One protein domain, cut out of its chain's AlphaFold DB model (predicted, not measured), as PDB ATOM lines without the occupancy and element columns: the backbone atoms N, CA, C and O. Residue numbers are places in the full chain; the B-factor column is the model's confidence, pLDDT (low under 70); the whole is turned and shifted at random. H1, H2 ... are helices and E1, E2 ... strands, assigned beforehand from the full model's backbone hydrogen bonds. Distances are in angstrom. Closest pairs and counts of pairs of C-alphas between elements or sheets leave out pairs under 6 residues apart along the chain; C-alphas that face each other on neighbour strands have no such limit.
ATOM      1  N   ALA A 143      41.476 -33.696 -33.210       59.19
ATOM      2  CA  ALA A 143      41.904 -32.466 -33.870       59.19
ATOM      3  C   ALA A 143      42.315 -32.658 -35.344       59.19
ATOM      4  O   ALA A 143      42.090 -31.764 -36.154       59.19
ATOM      5  N   ALA A 144      42.861 -33.820 -35.716       68.69
ATOM      6  CA  ALA A 144      43.273 -34.135 -37.082       68.69
ATOM      7  C   ALA A 144      42.093 -34.322 -38.048       68.69
ATOM      8  O   ALA A 144      42.310 -34.362 -39.258       68.69
ATOM      9  N   PHE A 145      40.864 -34.446 -37.530       73.25
ATOM     10  CA  PHE A 145      39.656 -34.576 -38.341       73.25
ATOM     11  C   PHE A 145      38.886 -33.265 -38.505       73.25
ATOM     12  O   PHE A 145      38.016 -33.184 -39.366       73.25
ATOM     13  N   SER A 146      39.210 -32.230 -37.725       79.75
ATOM     14  CA  SER A 146      38.512 -30.946 -37.792       79.75
ATOM     15  C   SER A 146      38.749 -30.263 -39.141       79.75
ATOM     16  O   SER A 146      39.889 -30.064 -39.557       79.75
ATOM     17  N   GLY A 147      37.668 -29.900 -39.831       79.50
ATOM     18  CA  GLY A 147      37.711 -29.224 -41.128       79.50
ATOM     19  C   GLY A 147      37.836 -30.144 -42.346       79.50
ATOM     20  O   GLY A 147      37.818 -29.637 -43.467       79.50
ATOM     21  N   LEU A 148      37.908 -31.472 -42.173       83.19
ATOM     22  CA  LEU A 148      37.778 -32.383 -43.312       83.19
ATOM     23  C   LEU A 148      36.367 -32.329 -43.892       83.19
ATOM     24  O   LEU A 148      35.379 -32.213 -43.165       83.19
ATOM     25  N   ALA A 149      36.288 -32.433 -45.216       86.94
ATOM     26  CA  ALA A 149      35.019 -32.571 -45.909       86.94
ATOM     27  C   ALA A 149      34.374 -33.914 -45.547       86.94
ATOM     28  O   ALA A 149      35.039 -34.950 -45.519       86.94
ATOM     29  N   CYS A 150      33.073 -33.888 -45.302       89.06
ATOM     30  CA  CYS A 150      32.268 -35.069 -45.038       89.06
ATOM     31  C   CYS A 150      30.929 -34.966 -45.768       89.06
ATOM     32  O   CYS A 150      30.513 -33.882 -46.178       89.06
ATOM     33  N   THR A 151      30.261 -36.097 -45.970       86.44
ATOM     34  CA  THR A 151      28.975 -36.142 -46.667       86.44
ATOM     35  C   THR A 151      28.066 -37.228 -46.105       86.44
ATOM     36  O   THR A 151      28.507 -38.347 -45.836       86.44
ATOM     37  N   ASP A 152      26.782 -36.897 -45.962       81.88
ATOM     38  CA  ASP A 152      25.688 -37.822 -45.641       81.88
ATOM     39  C   ASP A 152      25.039 -38.444 -46.892       81.88
ATOM     40  O   ASP A 152      23.964 -39.036 -46.812       81.88
ATOM     41  N   GLY A 153      25.648 -38.271 -48.071       80.44
ATOM     42  CA  GLY A 153      25.085 -38.697 -49.353       80.44
ATOM     43  C   GLY A 153      23.991 -37.772 -49.903       80.44
ATOM     44  O   GLY A 153      23.535 -37.984 -51.025       80.44
ATOM     45  N   LYS A 154      23.579 -36.736 -49.159       80.19
ATOM     46  CA  LYS A 154      22.589 -35.728 -49.584       80.19
ATOM     47  C   LYS A 154      23.161 -34.308 -49.627       80.19
ATOM     48  O   LYS A 154      22.575 -33.446 -50.277       80.19
ATOM     49  N   GLY A 155      24.286 -34.050 -48.965       79.56
ATOM     50  CA  GLY A 155      24.962 -32.756 -48.968       79.56
ATOM     51  C   GLY A 155      26.444 -32.843 -48.617       79.56
ATOM     52  O   GLY A 155      26.935 -33.864 -48.130       79.56
ATOM     53  N   ALA A 156      27.164 -31.754 -48.888       84.75
ATOM     54  CA  ALA A 156      28.534 -31.561 -48.428       84.75
ATOM     55  C   ALA A 156      28.529 -30.883 -47.053       84.75
ATOM     56  O   ALA A 156      27.726 -29.986 -46.789       84.75
ATOM     57  N   GLY A 157      29.433 -31.319 -46.188       89.81
ATOM     58  CA  GLY A 157      29.596 -30.821 -44.833       89.81
ATOM     59  C   GLY A 157      31.050 -30.822 -44.392       89.81
ATOM     60  O   GLY A 157      31.950 -31.183 -45.156       89.81
ATOM     61  N   SER A 158      31.278 -30.420 -43.147       89.75
ATOM     62  CA  SER A 158      32.602 -30.445 -42.528       89.75
ATOM     63  C   SER A 158      32.591 -31.155 -41.179       89.75
ATOM     64  O   SER A 158      31.642 -31.064 -40.399       89.75
ATOM     65  N   CYS A 159      33.664 -31.891 -40.915       90.69
ATOM     66  CA  CYS A 159      33.900 -32.540 -39.640       90.69
ATOM     67  C   CYS A 159      34.246 -31.493 -38.572       90.69
ATOM     68  O   CYS A 159      35.111 -30.639 -38.781       90.69
ATOM     69  N   ASN A 160      33.593 -31.564 -37.416       85.88
ATOM     70  CA  ASN A 160      33.900 -30.729 -36.258       85.88
ATOM     71  C   ASN A 160      34.981 -31.372 -35.365       85.88
ATOM     72  O   ASN A 160      35.371 -32.524 -35.558       85.88
ATOM     73  N   ALA A 161      35.447 -30.641 -34.349       82.12
ATOM     74  CA  ALA A 161      36.470 -31.120 -33.413       82.12
ATOM     75  C   ALA A 161      36.025 -32.321 -32.553       82.12
ATOM     76  O   ALA A 161      36.867 -33.045 -32.032       82.12
ATOM     77  N   ASN A 162      34.716 -32.560 -32.435       78.75
ATOM     78  CA  ASN A 162      34.159 -33.731 -31.751       78.75
ATOM     79  C   ASN A 162      34.100 -34.962 -32.671       78.75
ATOM     80  O   ASN A 162      33.667 -36.034 -32.251       78.75
ATOM     81  N   GLY A 163      34.520 -34.801 -33.925       83.25
ATOM     82  CA  GLY A 163      34.503 -35.827 -34.947       83.25
ATOM     83  C   GLY A 163      33.134 -36.069 -35.574       83.25
ATOM     84  O   GLY A 163      32.901 -37.145 -36.105       83.25
ATOM     85  N   GLN A 164      32.217 -35.107 -35.526       86.00
ATOM     86  CA  GLN A 164      30.881 -35.214 -36.123       86.00
ATOM     87  C   GLN A 164      30.806 -34.409 -37.425       86.00
ATOM     88  O   GLN A 164      31.432 -33.358 -37.537       86.00
ATOM     89  N   CYS A 165      30.024 -34.876 -38.395       89.19
ATOM     90  CA  CYS A 165      29.847 -34.207 -39.681       89.19
ATOM     91  C   CYS A 165      28.691 -33.205 -39.620       89.19
ATOM     92  O   CYS A 165      27.567 -33.598 -39.316       89.19
ATOM     93  N   ALA A 166      28.937 -31.933 -39.935       90.56
ATOM     94  CA  ALA A 166      27.894 -30.919 -40.068       90.56
ATOM     95  C   ALA A 166      27.486 -30.757 -41.541       90.56
ATOM     96  O   ALA A 166      28.204 -30.135 -42.320       90.56
ATOM     97  N   VAL A 167      26.327 -31.299 -41.916       87.94
ATOM     98  CA  VAL A 167      25.759 -31.292 -43.277       87.94
ATOM     99  C   VAL A 167      24.412 -30.579 -43.250       87.94
ATOM    100  O   VAL A 167      23.549 -30.910 -42.441       87.94
ATOM    101  N   ASN A 168      24.215 -29.586 -44.122       84.25
ATOM    102  CA  ASN A 168      22.955 -28.827 -44.217       84.25
ATOM    103  C   ASN A 168      22.450 -28.278 -42.860       84.25
ATOM    104  O   ASN A 168      21.253 -28.292 -42.578       84.25
ATOM    105  N   GLY A 169      23.368 -27.839 -41.990       83.62
ATOM    106  CA  GLY A 169      23.046 -27.321 -40.654       83.62
ATOM    107  C   GLY A 169      22.681 -28.387 -39.612       83.62
ATOM    108  O   GLY A 169      22.330 -28.037 -38.489       83.62
ATOM    109  N   LYS A 170      22.775 -29.677 -39.953       83.88
ATOM    110  CA  LYS A 170      22.558 -30.798 -39.035       83.88
ATOM    111  C   LYS A 170      23.866 -31.527 -38.774       83.88
ATOM    112  O   LYS A 170      24.620 -31.821 -39.697       83.88
ATOM    113  N   THR A 171      24.113 -31.840 -37.510       84.19
ATOM    114  CA  THR A 171      25.299 -32.588 -37.093       84.19
ATOM    115  C   THR A 171      24.948 -34.066 -36.980       84.19
ATOM    116  O   THR A 171      24.059 -34.428 -36.213       84.19
ATOM    117  N   ALA A 172      25.632 -34.913 -37.745       80.12
ATOM    118  CA  ALA A 172      25.447 -36.358 -37.748       80.12
ATOM    119  C   ALA A 172      26.776 -37.083 -37.497       80.12
ATOM    120  O   ALA A 172      27.844 -36.679 -37.966       80.12
ATOM    121  N   GLU A 173      26.709 -38.185 -36.757       81.56
ATOM    122  CA  GLU A 173      27.845 -39.073 -36.538       81.56
ATOM    123  C   GLU A 173      27.973 -40.034 -37.719       81.56
ATOM    124  O   GLU A 173      27.276 -41.041 -37.809       81.56
ATOM    125  N   ILE A 174      28.870 -39.703 -38.649       77.56
ATOM    126  CA  ILE A 174      29.174 -40.553 -39.799       77.56
ATOM    127  C   ILE A 174      30.450 -41.332 -39.491       77.56
ATOM    128  O   ILE A 174      31.557 -40.777 -39.467       77.56
ATOM    129  N   ALA A 175      30.288 -42.628 -39.226       74.62
ATOM    130  CA  ALA A 175      31.401 -43.524 -38.949       74.62
ATOM    131  C   ALA A 175      32.417 -43.508 -40.107       74.62
ATOM    132  O   ALA A 175      32.053 -43.501 -41.281       74.62
ATOM    133  N   GLY A 176      33.707 -43.465 -39.770       75.88
ATOM    134  CA  GLY A 176      34.805 -43.525 -40.742       75.88
ATOM    135  C   GLY A 176      35.139 -42.220 -41.477       75.88
ATOM    136  O   GLY A 176      36.273 -42.090 -41.925       75.88
ATOM    137  N   GLN A 177      34.234 -41.236 -41.550       77.56
ATOM    138  CA  GLN A 177      34.509 -39.970 -42.254       77.56
ATOM    139  C   GLN A 177      35.106 -38.887 -41.346       77.56
ATOM    140  O   GLN A 177      36.046 -38.206 -41.741       77.56
ATOM    141  N   CYS A 178      34.604 -38.758 -40.115       79.06
ATOM    142  CA  CYS A 178      35.005 -37.679 -39.203       79.06
ATOM    143  C   CYS A 178      35.714 -38.151 -37.925       79.06
ATOM    144  O   CYS A 178      35.799 -37.418 -36.953       79.06
ATOM    145  N   GLY A 179      36.253 -39.371 -37.883       73.12
ATOM    146  CA  GLY A 179      36.983 -39.845 -36.697       73.12
ATOM    147  C   GLY A 179      36.098 -40.225 -35.497       73.12
ATOM    148  O   GLY A 179      36.630 -40.487 -34.419       73.12
ATOM    149  N   VAL A 180      34.768 -40.337 -35.674       63.41
ATOM    150  CA  VAL A 180      33.795 -40.766 -34.634       63.41
ATOM    151  C   VAL A 180      34.222 -42.061 -33.923       63.41
ATOM    152  O   VAL A 180      33.983 -42.220 -32.725       63.41
ATOM    153  N   ALA A 181      34.917 -42.965 -34.624       56.81
ATOM    154  CA  ALA A 181      35.431 -44.206 -34.041       56.81
ATOM    155  C   ALA A 181      36.308 -43.962 -32.793       56.81
ATOM    156  O   ALA A 181      36.244 -44.735 -31.840       56.81
ATOM    157  N   ALA A 182      37.058 -42.853 -32.746       53.97
ATOM    158  CA  ALA A 182      37.904 -42.511 -31.605       53.97
ATOM    159  C   ALA A 182      37.113 -41.915 -30.422       53.97
ATOM    160  O   ALA A 182      37.422 -42.200 -29.265       53.97
ATOM    161  N   ALA A 183      36.060 -41.128 -30.681       53.88
ATOM    162  CA  ALA A 183      35.253 -40.504 -29.626       53.88
ATOM    163  C   ALA A 183      34.369 -41.516 -28.875       53.88
ATOM    164  O   ALA A 183      34.240 -41.447 -27.649       53.88
ATOM    165  N   ALA A 184      33.797 -42.489 -29.593       54.59
ATOM    166  CA  ALA A 184      33.010 -43.563 -28.989       54.59
ATOM    167  C   ALA A 184      33.882 -44.521 -28.153       54.59
ATOM    168  O   ALA A 184      33.464 -44.956 -27.076       54.59
ATOM    169  N   ALA A 185      35.114 -44.798 -28.595       53.66
ATOM    170  CA  ALA A 185      36.074 -45.607 -27.844       53.66
ATOM    171  C   ALA A 185      36.517 -44.924 -26.534       53.66
ATOM    172  O   ALA A 185      36.559 -45.569 -25.485       53.66
ATOM    173  N   ALA A 186      36.756 -43.607 -26.554       56.38
ATOM    174  CA  ALA A 186      37.152 -42.849 -25.364       56.38
ATOM    175  C   ALA A 186      36.071 -42.825 -24.261       56.38
ATOM    176  O   ALA A 186      36.398 -42.847 -23.074       56.38
ATOM    177  N   LYS A 187      34.779 -42.823 -24.627       54.84
ATOM    178  CA  LYS A 187      33.675 -42.886 -23.650       54.84
ATOM    179  C   LYS A 187      33.510 -44.269 -23.016       54.84
ATOM    180  O   LYS A 187      33.159 -44.343 -21.842       54.84
ATOM    181  N   LYS A 188      33.778 -45.356 -23.752       53.25
ATOM    182  CA  LYS A 188      33.714 -46.718 -23.191       53.25
ATOM    183  C   LYS A 188      34.791 -46.945 -22.133       53.25
ATOM    184  O   LYS A 188      34.491 -47.521 -21.096       53.25
ATOM    185  N   ASN A 189      35.997 -46.417 -22.341       52.50
ATOM    186  CA  ASN A 189      37.107 -46.654 -21.417       52.50
ATOM    187  C   ASN A 189      36.941 -45.942 -20.058       52.50
ATOM    188  O   ASN A 189      37.463 -46.409 -19.058       52.50
ATOM    189  N   LYS A 190      36.170 -44.847 -19.980       51.94
ATOM    190  CA  LYS A 190      35.862 -44.204 -18.687       51.94
ATOM    191  C   LYS A 190      34.776 -44.922 -17.885       51.94
ATOM    192  O   LYS A 190      34.816 -44.862 -16.666       51.94
ATOM    193  N   ARG A 191      33.822 -45.595 -18.541       52.06
ATOM    194  CA  ARG A 191      32.742 -46.308 -17.834       52.06
ATOM    195  C   ARG A 191      33.260 -47.534 -17.077       52.06
ATOM    196  O   ARG A 191      32.896 -47.716 -15.928       52.06
ATOM    197  N   TYR A 192      34.197 -48.283 -17.662       51.09
ATOM    198  CA  TYR A 192      34.763 -49.478 -17.021       51.09
ATOM    199  C   TYR A 192      35.602 -49.204 -15.764       51.09
ATOM    200  O   TYR A 192      35.733 -50.092 -14.930       51.09
ATOM    201  N   VAL A 193      36.178 -48.007 -15.610       53.78
ATOM    202  CA  VAL A 193      36.993 -47.680 -14.423       53.78
ATOM    203  C   VAL A 193      36.119 -47.218 -13.253       53.78
ATOM    204  O   VAL A 193      36.476 -47.447 -12.105       53.78
ATOM    205  N   SER A 194      34.962 -46.607 -13.527       53.34
ATOM    206  CA  SER A 194      34.021 -46.194 -12.478       53.34
ATOM    207  C   SER A 194      33.281 -47.382 -11.858       53.34
ATOM    208  O   SER A 194      33.167 -47.432 -10.643       53.34
ATOM    209  N   ASP A 195      32.879 -48.377 -12.657       52.78
ATOM    210  CA  ASP A 195      32.150 -49.549 -12.139       52.78
ATOM    211  C   ASP A 195      33.014 -50.467 -11.246       52.78
ATOM    212  O   ASP A 195      32.476 -51.228 -10.449       52.78
ATOM    213  N   LEU A 196      34.350 -50.402 -11.341       53.81
ATOM    214  CA  LEU A 196      35.252 -51.132 -10.436       53.81
ATOM    215  C   LEU A 196      35.505 -50.404  -9.107       53.81
ATOM    216  O   LEU A 196      35.922 -51.046  -8.147       53.81
ATOM    217  N   ALA A 197      35.299 -49.086  -9.051       54.38
ATOM    218  CA  ALA A 197      35.542 -48.295  -7.844       54.38
ATOM    219  C   ALA A 197      34.390 -48.389  -6.829       54.38
ATOM    220  O   ALA A 197      34.629 -48.188  -5.647       54.38
ATOM    221  N   ASP A 198      33.178 -48.738  -7.272       52.88
ATOM    222  CA  ASP A 198      31.999 -48.920  -6.408       52.88
ATOM    223  C   ASP A 198      31.859 -50.354  -5.841       52.88
ATOM    224  O   ASP A 198      30.886 -50.661  -5.155       52.88
ATOM    225  N   ILE A 199      32.810 -51.256  -6.130       53.12
ATOM    226  CA  ILE A 199      32.806 -52.664  -5.670       53.12
ATOM    227  C   ILE A 199      33.821 -52.916  -4.527       53.12
ATOM    228  O   ILE A 199      33.895 -54.024  -3.996       53.12
TER     229      ILE A 199
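AT A GLANCE: This is residues 143 to 199 of the 200 residues of an uncharacterized protein of Colletotrichum chlorophyti (UniProt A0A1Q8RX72). A small compact head, built round a twisted sheet of four short strands and its links, has one long helix as an arm: residues 185 to 199, of which 185 to 197 belong to H1, stick out from it. The printed part has 57 residues, with the four strands E1, E2, E3 and E4 followed along the chain by the one named helix, H1. The sheet has the order E1, E2, E3, E4, antiparallel throughout, and the class is mixed, helices and strands. The whole is loose, with a radius of gyration of the C-alphas of 14.4 A, and the C-alphas span 48 by 20 by 16 A, the arm making the length.

IN THESE COORDINATES: The sheet holds E1, residues 149 to 151; E2, residues 156 to 159; E3, residues 165 to 167; and E4, residues 170 to 172. E1 begins at C-alpha 149, at (35.019, -32.571, -45.909). E2, the longest strand by residues, measures 10.3 A from first to last C-alpha; E1 measures 7.1 A, E3 6.2 A and E4 6.4 A. H1, residues 180 to 197, runs 27.9 A from C-alpha 180 at (33.795, -40.766, -34.634) to C-alpha 197 at (35.542, -48.295, -7.844).

HOW THE PARTS SIT: The strands form a meander, each the antiparallel neighbour of the one before, with E1 and E4 as edge strands. In the hairpin E1 and E2, N 150 and O 157 are within hydrogen-bond range at 2.9 A, and the directions differ by 122 degrees. In the hairpin E2 and E3, N 166 and O 158 are 2.9 A apart, within hydrogen-bond range, and the angle is 152 degrees. In the hairpin E3 and E4, N 167 and O 170 are within hydrogen-bond range at 2.8 A, with an angle of 146 degrees. From edge to edge the strands' lines turn by 92 degrees. The closest C-alphas of E1 and E3, those of Cys 150 and Cys 165, are 5.9 A apart, while E1 and E4 are apart. H1 is not on the sheet, and it is apart from E1, E2 and E3. In H1, 7 of 14 O i to N i+4 pairs are within hydrogen-bond range, and 6 of 15 O i to N i+3 pairs.

THE WHOLE: The two C-alphas farthest apart, those of Gly 155 and Ile 199, are 48.3 A from each other. Without residues 185 to 199 the body has 42 residues and spans 24 by 16 by 13 A. The printed part has no cut. The links between the strands are tight, and the link from E4 to H1, of 7 residues, is short. The mean pLDDT of the printed part is 72.0; residues 143 to 144 and 180 to 199 are under 70, and H1 has a mean of 54.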